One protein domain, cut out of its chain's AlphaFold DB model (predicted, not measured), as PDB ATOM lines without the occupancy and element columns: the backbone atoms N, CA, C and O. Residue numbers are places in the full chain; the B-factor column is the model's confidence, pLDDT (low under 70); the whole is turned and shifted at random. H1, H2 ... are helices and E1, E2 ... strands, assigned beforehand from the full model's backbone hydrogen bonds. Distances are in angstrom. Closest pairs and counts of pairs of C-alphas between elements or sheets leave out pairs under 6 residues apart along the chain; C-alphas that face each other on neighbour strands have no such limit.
ATOM      1  N   ASP A   3      21.239 -45.465  -2.220       65.56
ATOM      2  CA  ASP A   3      21.088 -45.168  -0.799       65.56
ATOM      3  C   ASP A   3      20.080 -46.158  -0.201       65.56
ATOM      4  O   ASP A   3      18.883 -46.083  -0.479       65.56
ATOM      5  N   SER A   4      20.569 -47.105   0.601       55.44
ATOM      6  CA  SER A   4      19.750 -48.154   1.224       55.44
ATOM      7  C   SER A   4      18.766 -47.619   2.265       55.44
ATOM      8  O   SER A   4      17.768 -48.274   2.550       55.44
ATOM      9  N   THR A   5      19.022 -46.431   2.809       60.00
ATOM     10  CA  THR A   5      18.163 -45.763   3.792       60.00
ATOM     11  C   THR A   5      16.989 -45.051   3.131       60.00
ATOM     12  O   THR A   5      15.896 -45.032   3.691       60.00
ATOM     13  N   THR A   6      17.188 -44.482   1.939       70.44
ATOM     14  CA  THR A   6      16.123 -43.765   1.210       70.44
ATOM     15  C   THR A   6      15.527 -44.554   0.046       70.44
ATOM     16  O   THR A   6      14.538 -44.121  -0.542       70.44
ATOM     17  N   GLY A   7      16.113 -45.702  -0.302       57.19
ATOM     18  CA  GLY A   7      15.709 -46.535  -1.434       57.19
ATOM     19  C   GLY A   7      15.967 -45.900  -2.805       57.19
ATOM     20  O   GLY A   7      15.467 -46.406  -3.809       57.19
ATOM     21  N   ASN A   8      16.721 -44.797  -2.865       64.56
ATOM     22  CA  ASN A   8      16.897 -43.998  -4.074       64.56
ATOM     23  C   ASN A   8      18.300 -44.139  -4.668       64.56
ATOM     24  O   ASN A   8      19.314 -44.159  -3.971       64.56
ATOM     25  N   CYS A   9      18.370 -44.131  -5.997       60.53
ATOM     26  CA  CYS A   9      19.628 -43.919  -6.699       60.53
ATOM     27  C   CYS A   9      20.036 -42.442  -6.583       60.53
ATOM     28  O   CYS A   9      19.487 -41.574  -7.262       60.53
ATOM     29  N   LEU A  10      21.025 -42.145  -5.741       74.19
ATOM     30  CA  LEU A  10      21.677 -40.843  -5.686       74.19
ATOM     31  C   LEU A  10      22.463 -40.601  -6.981       74.19
ATOM     32  O   LEU A  10      23.316 -41.406  -7.379       74.19
ATOM     33  N   SER A  11      22.148 -39.477  -7.624       80.81
ATOM     34  CA  SER A  11      22.880 -38.942  -8.772       80.81
ATOM     35  C   SER A  11      24.219 -38.364  -8.311       80.81
ATOM     36  O   SER A  11      24.266 -37.636  -7.318       80.81
ATOM     37  N   CYS A  12      25.292 -38.662  -9.046       86.56
ATOM     38  CA  CYS A  12      26.657 -38.215  -8.748       86.56
ATOM     39  C   CYS A  12      26.775 -36.698  -8.580       86.56
ATOM     40  O   CYS A  12      27.500 -36.242  -7.702       86.56
ATOM     41  N   ASN A  13      25.975 -35.931  -9.321       85.56
ATOM     42  CA  ASN A  13      25.984 -34.471  -9.271       85.56
ATOM     43  C   ASN A  13      25.549 -33.908  -7.903       85.56
ATOM     44  O   ASN A  13      25.894 -32.789  -7.539       85.56
ATOM     45  N   LYS A  14      24.793 -34.681  -7.107       85.31
ATOM     46  CA  LYS A  14      24.436 -34.275  -5.737       85.31
ATOM     47  C   LYS A  14      25.573 -34.495  -4.738       85.31
ATOM     48  O   LYS A  14      25.575 -33.849  -3.696       85.31
ATOM     49  N   LEU A  15      26.489 -35.416  -5.034       86.56
ATOM     50  CA  LEU A  15      27.583 -35.814  -4.144       86.56
ATOM     51  C   LEU A  15      28.897 -35.112  -4.502       86.56
ATOM     52  O   LEU A  15      29.675 -34.786  -3.615       86.56
ATOM     53  N   MET A  16      29.123 -34.846  -5.788       89.62
ATOM     54  CA  MET A  16      30.283 -34.127  -6.306       89.62
ATOM     55  C   MET A  16      29.816 -33.098  -7.327       89.62
ATOM     56  O   MET A  16      29.162 -33.443  -8.314       89.62
ATOM     57  N   TYR A  17      30.157 -31.833  -7.087       91.12
ATOM     58  CA  TYR A  17      29.764 -30.734  -7.962       91.12
ATOM     59  C   TYR A  17      30.233 -30.981  -9.398       91.12
ATOM     60  O   TYR A  17      31.408 -31.260  -9.637       91.12
ATOM     61  N   GLY A  18      29.302 -30.893 -10.349       91.06
ATOM     62  CA  GLY A  18      29.623 -31.004 -11.766       91.06
ATOM     63  C   GLY A  18      29.982 -32.415 -12.227       91.06
ATOM     64  O   GLY A  18      30.334 -32.594 -13.389       91.06
ATOM     65  N   CYS A  19      29.880 -33.425 -11.358       95.81
ATOM     66  CA  CYS A  19      30.157 -34.803 -11.722       95.81
ATOM     67  C   CYS A  19      28.912 -35.486 -12.298       95.81
ATOM     68  O   CYS A  19      27.920 -35.714 -11.602       95.81
ATOM     69  N   GLN A  20      28.969 -35.853 -13.575       94.44
ATOM     70  CA  GLN A  20      27.899 -36.573 -14.259       94.44
ATOM     71  C   GLN A  20      27.920 -38.067 -13.912       94.44
ATOM     72  O   GLN A  20      26.869 -38.662 -13.667       94.44
ATOM     73  N   GLN A  21      29.112 -38.664 -13.854       94.81
ATOM     74  CA  GLN A  21      29.320 -40.081 -13.560       94.81
ATOM     75  C   GLN A  21      30.458 -40.242 -12.561       94.81
ATOM     76  O   GLN A  21      31.536 -39.696 -12.758       94.81
ATOM     77  N   CYS A  22      30.224 -41.023 -11.514       94.56
ATOM     78  CA  CYS A  22      31.145 -41.259 -10.414       94.56
ATOM     79  C   CYS A  22      31.190 -42.750 -10.075       94.56
ATOM     80  O   CYS A  22      30.191 -43.459 -10.224       94.56
ATOM     81  N   VAL A  23      32.343 -43.210  -9.604       94.25
ATOM     82  CA  VAL A  23      32.578 -44.567  -9.120       94.25
ATOM     83  C   VAL A  23      33.019 -44.502  -7.668       94.25
ATOM     84  O   VAL A  23      33.761 -43.607  -7.275       94.25
ATOM     85  N   ALA A  24      32.529 -45.433  -6.860       91.69
ATOM     86  CA  ALA A  24      33.022 -45.578  -5.506       91.69
ATOM     87  C   ALA A  24      34.224 -46.525  -5.490       91.69
ATOM     88  O   ALA A  24      34.111 -47.652  -5.974       91.69
ATOM     89  N   THR A  25      35.335 -46.087  -4.913       91.62
ATOM     90  CA  THR A  25      36.541 -46.893  -4.714       91.62
ATOM     91  C   THR A  25      36.712 -47.195  -3.230       91.62
ATOM     92  O   THR A  25      36.428 -46.365  -2.372       91.62
ATOM     93  N   MET A  26      37.098 -48.428  -2.899       90.75
ATOM     94  CA  MET A  26      37.301 -48.855  -1.513       90.75
ATOM     95  C   MET A  26      38.796 -48.918  -1.228       90.75
ATOM     96  O   MET A  26      39.503 -49.698  -1.862       90.75
ATOM     97  N   VAL A  27      39.266 -48.147  -0.251       90.75
ATOM     98  CA  VAL A  27      40.658 -48.170   0.214       90.75
ATOM     99  C   VAL A  27      40.639 -48.383   1.723       90.75
ATOM    100  O   VAL A  27      40.016 -47.621   2.455       90.75
ATOM    101  N   LEU A  28      41.243 -49.483   2.188       90.38
ATOM    102  CA  LEU A  28      41.268 -49.892   3.605       90.38
ATOM    103  C   LEU A  28      39.888 -49.924   4.295       90.38
ATOM    104  O   LEU A  28      39.752 -49.595   5.470       90.38
ATOM    105  N   GLY A  29      38.844 -50.322   3.565       89.00
ATOM    106  CA  GLY A  29      37.483 -50.395   4.108       89.00
ATOM    107  C   GLY A  29      36.744 -49.053   4.166       89.00
ATOM    108  O   GLY A  29      35.576 -49.038   4.549       89.00
ATOM    109  N   GLN A  30      37.373 -47.949   3.753       87.50
ATOM    110  CA  GLN A  30      36.708 -46.667   3.543       87.50
ATOM    111  C   GLN A  30      36.311 -46.501   2.075       87.50
ATOM    112  O   GLN A  30      37.061 -46.866   1.170       87.50
ATOM    113  N   GLN A  31      35.118 -45.953   1.854       89.25
ATOM    114  CA  GLN A  31      34.574 -45.691   0.527       89.25
ATOM    115  C   GLN A  31      34.898 -44.254   0.111       89.25
ATOM    116  O   GLN A  31      34.455 -43.300   0.750       89.25
ATOM    117  N   PHE A  32      35.634 -44.108  -0.981       90.75
ATOM    118  CA  PHE A  32      35.935 -42.844  -1.639       90.75
ATOM    119  C   PHE A  32      35.096 -42.716  -2.904       90.75
ATOM    120  O   PHE A  32      34.669 -43.714  -3.485       90.75
ATOM    121  N   LEU A  33      34.819 -41.483  -3.316       91.81
ATOM    122  CA  LEU A  33      34.073 -41.207  -4.532       91.81
ATOM    123  C   LEU A  33      34.986 -40.525  -5.541       91.81
ATOM    124  O   LEU A  33      35.522 -39.453  -5.275       91.81
ATOM    125  N   GLU A  34      35.124 -41.147  -6.703       94.69
ATOM    126  CA  GLU A  34      35.896 -40.628  -7.821       94.69
ATOM    127  C   GLU A  34      34.940 -40.258  -8.947       94.69
ATOM    128  O   GLU A  34      34.125 -41.066  -9.400       94.69
ATOM    129  N   CYS A  35      35.035 -39.028  -9.433       96.25
ATOM    130  CA  CYS A  35      34.381 -38.650 -10.666       96.25
ATOM    131  C   CYS A  35      35.075 -39.295 -11.875       96.25
ATOM    132  O   CYS A  35      36.294 -39.226 -12.019       96.25
ATOM    133  N   GLN A  36      34.285 -39.909 -12.753       96.31
ATOM    134  CA  GLN A  36      34.726 -40.476 -14.029       96.31
ATOM    135  C   GLN A  36      34.399 -39.564 -15.209       96.31
ATOM    136  O   GLN A  36      35.093 -39.596 -16.220       96.31
ATOM    137  N   ARG A  37      33.322 -38.776 -15.106       96.00
ATOM    138  CA  ARG A  37      32.880 -37.880 -16.175       96.00
ATOM    139  C   ARG A  37      32.238 -36.629 -15.605       96.00
ATOM    140  O   ARG A  37      31.318 -36.724 -14.790       96.00
ATOM    141  N   CYS A  38      32.690 -35.480 -16.081       96.75
ATOM    142  CA  CYS A  38      32.134 -34.183 -15.733       96.75
ATOM    143  C   CYS A  38      30.958 -33.801 -16.637       96.75
ATOM    144  O   CYS A  38      30.794 -34.348 -17.726       96.75
ATOM    145  N   MET A  39      30.118 -32.886 -16.159       95.19
ATOM    146  CA  MET A  39      29.088 -32.237 -16.967       95.19
ATOM    147  C   MET A  39      29.724 -31.366 -18.057       95.19
ATOM    148  O   MET A  39      30.855 -30.904 -17.908       95.19
ATOM    149  N   ASP A  40      28.973 -31.120 -19.131       92.69
ATOM    150  CA  ASP A  40      29.426 -30.283 -20.242       92.69
ATOM    151  C   ASP A  40      29.879 -28.898 -19.746       92.69
ATOM    152  O   ASP A  40      29.202 -28.257 -18.939       92.69
ATOM    153  N   GLY A  41      31.041 -28.449 -20.229       90.12
ATOM    154  CA  GLY A  41      31.678 -27.200 -19.801       90.12
ATOM    155  C   GLY A  41      32.626 -27.328 -18.602       90.12
ATOM    156  O   GLY A  41      33.213 -26.327 -18.202       90.12
ATOM    157  N   LEU A  42      32.806 -28.532 -18.047       94.75
ATOM    158  CA  LEU A  42      33.786 -28.826 -17.000       94.75
ATOM    159  C   LEU A  42      34.793 -29.888 -17.471       94.75
ATOM    160  O   LEU A  42      34.478 -30.753 -18.286       94.75
ATOM    161  N   TYR A  43      35.992 -29.847 -16.901       96.88
ATOM    162  CA  TYR A  43      37.111 -30.740 -17.179       96.88
ATOM    163  C   TYR A  43      37.445 -31.577 -15.948       96.88
ATOM    164  O   TYR A  43      37.433 -31.079 -14.819       96.88
ATOM    165  N   LEU A  44      37.756 -32.853 -16.159       97.38
ATOM    166  CA  LEU A  44      38.172 -33.762 -15.099       97.38
ATOM    167  C   LEU A  44      39.651 -33.543 -14.745       97.38
ATOM    168  O   LEU A  44      40.541 -33.853 -15.537       97.38
ATOM    169  N   LEU A  45      39.918 -33.046 -13.541       96.25
ATOM    170  CA  LEU A  45      41.251 -32.963 -12.954       96.25
ATOM    171  C   LEU A  45      41.545 -34.237 -12.162       96.25
ATOM    172  O   LEU A  45      40.758 -34.597 -11.291       96.25
ATOM    173  N   LYS A  46      42.682 -34.884 -12.432       95.19
ATOM    174  CA  LYS A  46      43.197 -36.032 -11.670       95.19
ATOM    175  C   LYS A  46      44.445 -35.592 -10.914       95.19
ATOM    176  O   LYS A  46      45.398 -35.144 -11.545       95.19
ATOM    177  N   ASN A  47      44.426 -35.689  -9.589       89.88
ATOM    178  CA  ASN A  47      45.562 -35.336  -8.744       89.88
ATOM    179  C   ASN A  47      46.069 -36.578  -8.012       89.88
ATOM    180  O   ASN A  47      45.304 -37.210  -7.285       89.88
ATOM    181  N   GLU A  48      47.335 -36.922  -8.225       89.56
ATOM    182  CA  GLU A  48      47.988 -38.064  -7.586       89.56
ATOM    183  C   GLU A  48      48.083 -37.846  -6.076       89.56
ATOM    184  O   GLU A  48      48.544 -36.801  -5.606       89.56
ATOM    185  N   THR A  49      47.659 -38.838  -5.293       86.06
ATOM    186  CA  THR A  49      47.913 -38.816  -3.855       86.06
ATOM    187  C   THR A  49      49.287 -39.432  -3.610       86.06
ATOM    188  O   THR A  49      49.533 -40.606  -3.861       86.06
ATOM    189  N   LEU A  50      50.233 -38.633  -3.112       75.75
ATOM    190  CA  LEU A  50      51.611 -39.082  -2.853       75.75
ATOM    191  C   LEU A  50      51.722 -40.112  -1.703       75.75
ATOM    192  O   LEU A  50      52.826 -40.469  -1.300       75.75
ATOM    193  N   VAL A  51      50.600 -40.576  -1.140       68.12
ATOM    194  CA  VAL A  51      50.562 -41.423   0.057       68.12
ATOM    195  C   VAL A  51      50.039 -42.810  -0.301       68.12
ATOM    196  O   VAL A  51      48.842 -43.020  -0.484       68.12
ATOM    197  N   SER A  52      50.955 -43.777  -0.352       60.38
ATOM    198  CA  SER A  52      50.651 -45.169  -0.680       60.38
ATOM    199  C   SER A  52      49.772 -45.825   0.397       60.38
ATOM    200  O   SER A  52      50.182 -45.983   1.546       60.38
ATOM    201  N   GLY A  53      48.553 -46.216   0.016       77.69
ATOM    202  CA  GLY A  53      47.739 -47.211   0.723       77.69
ATOM    203  C   GLY A  53      46.606 -46.692   1.610       77.69
ATOM    204  O   GLY A  53      45.681 -47.456   1.862       77.69
ATOM    205  N   MET A  54      46.624 -45.432   2.061       85.69
ATOM    206  CA  MET A  54      45.540 -44.863   2.892       85.69
ATOM    207  C   MET A  54      44.486 -44.078   2.102       85.69
ATOM    208  O   MET A  54      43.379 -43.877   2.594       85.69
ATOM    209  N   LEU A  55      44.824 -43.636   0.893       89.06
ATOM    210  CA  LEU A  55      43.977 -42.832   0.015       89.06
ATOM    211  C   LEU A  55      43.906 -43.491  -1.372       89.06
ATOM    212  O   LEU A  55      44.778 -44.303  -1.698       89.06
ATOM    213  N   PRO A  56      42.881 -43.187  -2.188       88.56
ATOM    214  CA  PRO A  56      42.857 -43.609  -3.586       88.56
ATOM    215  C   PRO A  56      44.053 -43.027  -4.343       88.56
ATOM    216  O   PRO A  56      44.505 -41.926  -4.034       88.56
ATOM    217  N   GLU A  57      44.550 -43.755  -5.345       90.19
ATOM    218  CA  GLU A  57      45.729 -43.374  -6.145       90.19
ATOM    219  C   GLU A  57      45.592 -41.959  -6.735       90.19
ATOM    220  O   GLU A  57      46.556 -41.197  -6.784       90.19
ATOM    221  N   TYR A  58      44.360 -41.568  -7.076       91.12
ATOM    222  CA  TYR A  58      44.031 -40.232  -7.549       91.12
ATOM    223  C   TYR A  58      42.786 -39.697  -6.845       91.12
ATOM    224  O   TYR A  58      41.805 -40.416  -6.651       91.12
ATOM    225  N   PHE A  59      42.777 -38.398  -6.562       92.88
ATOM    226  CA  PHE A  59      41.527 -37.668  -6.380       92.88
ATOM    227  C   PHE A  59      41.093 -37.047  -7.697       92.88
ATOM    228  O   PHE A  59      41.914 -36.480  -8.425       92.88
ATOM    229  N   THR A  60      39.794 -37.124  -7.987       95.38
ATOM    230  CA  THR A  60      39.242 -36.560  -9.214       95.38
ATOM    231  C   THR A  60      38.181 -35.504  -8.937       95.38
ATOM    232  O   THR A  60      37.289 -35.686  -8.110       95.38
ATOM    233  N   PHE A  61      38.279 -34.377  -9.641       95.06
ATOM    234  CA  PHE A  61      37.385 -33.229  -9.476       95.06
ATOM    235  C   PHE A  61      36.981 -32.667 -10.835       95.06
ATOM    236  O   PHE A  61      37.761 -32.712 -11.782       95.06
ATOM    237  N   CYS A  62      35.774 -32.113 -10.929       96.44
ATOM    238  CA  CYS A  62      35.314 -31.404 -12.118       96.44
ATOM    239  C   CYS A  62      35.513 -29.907 -11.939       96.44
ATOM    240  O   CYS A  62      34.975 -29.323 -10.997       96.44
ATOM    241  N   ILE A  63      36.263 -29.290 -12.845       95.50
ATOM    242  CA  ILE A  63      36.617 -27.872 -12.775       95.50
ATOM    243  C   ILE A  63      36.329 -27.167 -14.103       95.50
ATOM    244  O   ILE A  63      36.466 -27.780 -15.155       95.50
ATOM    245  N   PRO A  64      35.922 -25.889 -14.090       93.19
ATOM    246  CA  PRO A  64      35.606 -25.164 -15.320       93.19
ATOM    247  C   PRO A  64      36.849 -24.827 -16.153       93.19
ATOM    248  O   PRO A  64      36.759 -24.742 -17.373       93.19
ATOM    249  N   ASP A  65      38.008 -24.665 -15.506       92.75
ATOM    250  CA  ASP A  65      39.277 -24.383 -16.172       92.75
ATOM    251  C   ASP A  65      40.455 -25.001 -15.401       92.75
ATOM    252  O   ASP A  65      40.701 -24.694 -14.231       92.75
ATOM    253  N   CYS A  66      41.201 -25.870 -16.075       92.94
ATOM    254  CA  CYS A  66      42.384 -26.546 -15.567       92.94
ATOM    255  C   CYS A  66      43.503 -25.582 -15.161       92.94
ATOM    256  O   CYS A  66      44.209 -25.858 -14.188       92.94
ATOM    257  N   GLN A  67      43.637 -24.439 -15.842       87.75
ATOM    258  CA  GLN A  67      44.685 -23.459 -15.535       87.75
ATOM    259  C   GLN A  67      44.449 -22.746 -14.203       87.75
ATOM    260  O   GLN A  67      45.414 -22.389 -13.529       87.75
ATOM    261  N   LEU A  68      43.184 -22.591 -13.795       83.25
ATOM    262  CA  LEU A  68      42.829 -22.005 -12.500       83.25
ATOM    263  C   LEU A  68      43.195 -22.922 -11.332       83.25
ATOM    264  O   LEU A  68      43.468 -22.442 -10.239       83.25
ATOM    265  N   SER A  69      43.201 -24.238 -11.559       83.88
ATOM    266  CA  SER A  69      43.549 -25.205 -10.513       83.88
ATOM    267  C   SER A  69      45.056 -25.391 -10.384       83.88
ATOM    268  O   SER A  69      45.570 -25.506  -9.275       83.88
ATOM    269  N   HIS A  70      45.781 -25.411 -11.506       84.81
ATOM    270  CA  HIS A  70      47.238 -25.387 -11.498       84.81
ATOM    271  C   HIS A  70      47.784 -24.951 -12.862       84.81
ATOM    272  O   HIS A  70      47.370 -25.459 -13.904       84.81
ATOM    273  N   HIS A  71      48.807 -24.095 -12.861       80.38
ATOM    274  CA  HIS A  71      49.439 -23.558 -14.076       80.38
ATOM    275  C   HIS A  71      50.023 -24.626 -15.028       80.38
ATOM    276  O   HIS A  71      50.327 -24.337 -16.187       80.38
ATOM    277  N   GLN A  72      50.221 -25.858 -14.551       82.94
ATOM    278  CA  GLN A  72      50.751 -26.965 -15.353       82.94
ATOM    279  C   GLN A  72      49.681 -27.759 -16.101       82.94
ATOM    280  O   GLN A  72      50.055 -28.615 -16.898       82.94
ATOM    281  N   PHE A  73      48.392 -27.507 -15.880       90.06
ATOM    282  CA  PHE A  73      47.326 -28.201 -16.597       90.06
ATOM    283  C   PHE A  73      46.684 -27.296 -17.646       90.06
ATOM    284  O   PHE A  73      46.574 -26.086 -17.477       90.06
ATOM    285  N   VAL A  74      46.261 -27.893 -18.758       91.94
ATOM    286  CA  VAL A  74      45.522 -27.221 -19.829       91.94
ATOM    287  C   VAL A  74      44.258 -28.020 -20.118       91.94
ATOM    288  O   VAL A  74      44.269 -29.249 -20.072       91.94
ATOM    289  N   ASN A  75      43.177 -27.307 -20.424       94.19
ATOM    290  CA  ASN A  75      41.906 -27.881 -20.853       94.19
ATOM    291  C   ASN A  75      42.106 -28.724 -22.124       94.19
ATOM    292  O   ASN A  75      42.504 -28.180 -23.158       94.19
ATOM    293  N   ASP A  76      41.826 -30.029 -22.066       94.00
ATOM    294  CA  ASP A  76      41.700 -30.886 -23.249       94.00
ATOM    295  C   ASP A  76      40.210 -31.003 -23.617       94.00
ATOM    296  O   ASP A  76      39.490 -31.803 -23.012       94.00
ATOM    297  N   PRO A  77      39.709 -30.216 -24.591       89.44
ATOM    298  CA  PRO A  77      38.292 -30.216 -24.959       89.44
ATOM    299  C   PRO A  77      37.845 -31.513 -25.639       89.44
ATOM    300  O   PRO A  77      36.649 -31.777 -25.696       89.44
ATOM    301  N   ILE A  78      38.775 -32.330 -26.148       91.19
ATOM    302  CA  ILE A  78      38.438 -33.604 -26.796       91.19
ATOM    303  C   ILE A  78      38.149 -34.655 -25.727       91.19
ATOM    304  O   ILE A  78      37.178 -35.402 -25.835       91.19
ATOM    305  N   LYS A  79      38.983 -34.706 -24.684       93.94
ATOM    306  CA  LYS A  79      38.823 -35.666 -23.584       93.94
ATOM    307  C   LYS A  79      37.923 -35.162 -22.462       93.94
ATOM    308  O   LYS A  79      37.460 -35.970 -21.665       93.94
ATOM    309  N   SER A  80      37.660 -33.856 -22.409       95.50
ATOM    310  CA  SER A  80      37.039 -33.196 -21.250       95.50
ATOM    311  C   SER A  80      37.822 -33.473 -19.956       95.50
ATOM    312  O   SER A  80      37.247 -33.699 -18.893       95.50
ATOM    313  N   GLU A  81      39.155 -33.476 -20.048       96.88
ATOM    314  CA  GLU A  81      40.079 -33.711 -18.932       96.88
ATOM    315  C   GLU A  81      41.142 -32.607 -18.864       96.88
ATOM    316  O   GLU A  81      41.406 -31.903 -19.842       96.88
ATOM    317  N   CYS A  82      41.785 -32.478 -17.708       94.88
ATOM    318  CA  CYS A  82      42.962 -31.643 -17.539       94.88
ATOM    319  C   CYS A  82      44.213 -32.394 -17.966       94.88
ATOM    320  O   CYS A  82      44.683 -33.296 -17.274       94.88
ATOM    321  N   ALA A  83      44.777 -32.004 -19.105       91.62
ATOM    322  CA  ALA A  83      46.022 -32.572 -19.587       91.62
ATOM    323  C   ALA A  83      47.210 -31.818 -18.983       91.62
ATOM    324  O   ALA A  83      47.261 -30.585 -19.013       91.62
ATOM    325  N   GLY A  84      48.197 -32.560 -18.472       83.69
ATOM    326  CA  GLY A  84      49.505 -32.000 -18.146       83.69
ATOM    327  C   GLY A  84      50.072 -31.305 -19.382       83.69
ATOM    328  O   GLY A  84      50.035 -31.849 -20.487       83.69
ATOM    329  N   ASN A  85      50.531 -30.069 -19.217       71.44
ATOM    330  CA  ASN A  85      50.893 -29.188 -20.312       71.44
ATOM    331  C   ASN A  85      52.116 -29.735 -21.067       71.44
ATOM    332  O   ASN A  85      53.258 -29.368 -20.790       71.44
ATOM    333  N   ALA A  86      51.889 -30.581 -22.075       52.34
ATOM    334  CA  ALA A  86      52.934 -31.069 -22.972       52.34
ATOM    335  C   ALA A  86      53.640 -29.915 -23.716       52.34
ATOM    336  O   ALA A  86      54.768 -30.072 -24.187       52.34
TER     337      ALA A  86
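What this domain is: This is residues 3 to 86 of the 528 residues of an uncharacterized protein of Oxytricha trifallax (UniProt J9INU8). Three antiparallel two-stranded hairpins follow one another in a row along the longest axis: the long, twisted E1 and E2, then E3 and E4, then the small E5 and E6. The four-residue helix H1 sits beside the start of E1, H2 beside the last hairpin, and a tail of residues 3 to 10 sticks out at the first hairpin's end of the row. The printed part has 84 residues, with two named helices and six named strands in the order H1, E1, E2, E3, E4, H2, E5, E6, and its class is mostly strand. It is only just compact, close to loose, with a radius of gyration of the C-alphas of 14.0 A and spans of 44 by 32 by 18 A.

Where its parts are: H1 is residues 12 to 15, with C-alpha 12 at (26.657, -38.215, -8.748). E1, residues 19 to 27, is 20.8 A long from first to last C-alpha, and E2, residues 30 to 38, is 23.4 A. E3, residues 43 to 48, begins with C-alpha 43 at (37.111, -30.740, -17.179) and is 16.2 A long; E4, residues 58 to 63, is 15.3 A. H2 is residues 66 to 69, 5.4 A long, and H1 is 5.3 A. E5, residues 73 to 76, is 9.1 A, and E6, residues 81 to 84, is 9.6 A, with C-alpha 84 at (49.505, -32.000, -18.146).

How they stand to each other: The closest C-alphas of H1 and E1 are those of Asn 13 and Cys 19, 4.9 A apart. E1 and E2 form a hairpin, antiparallel at 153 degrees, with N 23 and O 34 at 2.8 A. The closest C-alphas of E2 and E4 are those of Glu 34 and Thr 60, 5.4 A apart. E3 and E4 form a hairpin at 154 degrees, with N 43 and O 63 at 2.7 A. The closest C-alphas of E3 and E6 are those of Leu 44 and Glu 81, 4.3 A apart. E4 and E6 are near each other. E5 and E6 form a hairpin at 136 degrees, with N 74 and O 83 at 2.9 A. The closest C-alphas of H2 and E5 are those of Cys 66 and Phe 73, 5.3 A apart. H1 and H2 are too short for any O i to N i+4 pair, and in each the one O i to N i+3 pair is within hydrogen-bond range. Among the pairs that are apart are E1 and E3, E2 and E6, and H1 and H2.

The domain as a whole: The two C-alphas farthest apart are those of Thr 5 and Ala 86, 46.3 A. Residues 3 to 10 stand free, and the body without them spans 35 by 29 by 18 A. The printed part has no cut. The link from E3 to E4, nine residues, is short, and the other links between named elements are tight. The mean pLDDT of the printed part is 86.9, and residues 3 to 5, 7 to 9, 51 to 52 and 86 are under 70.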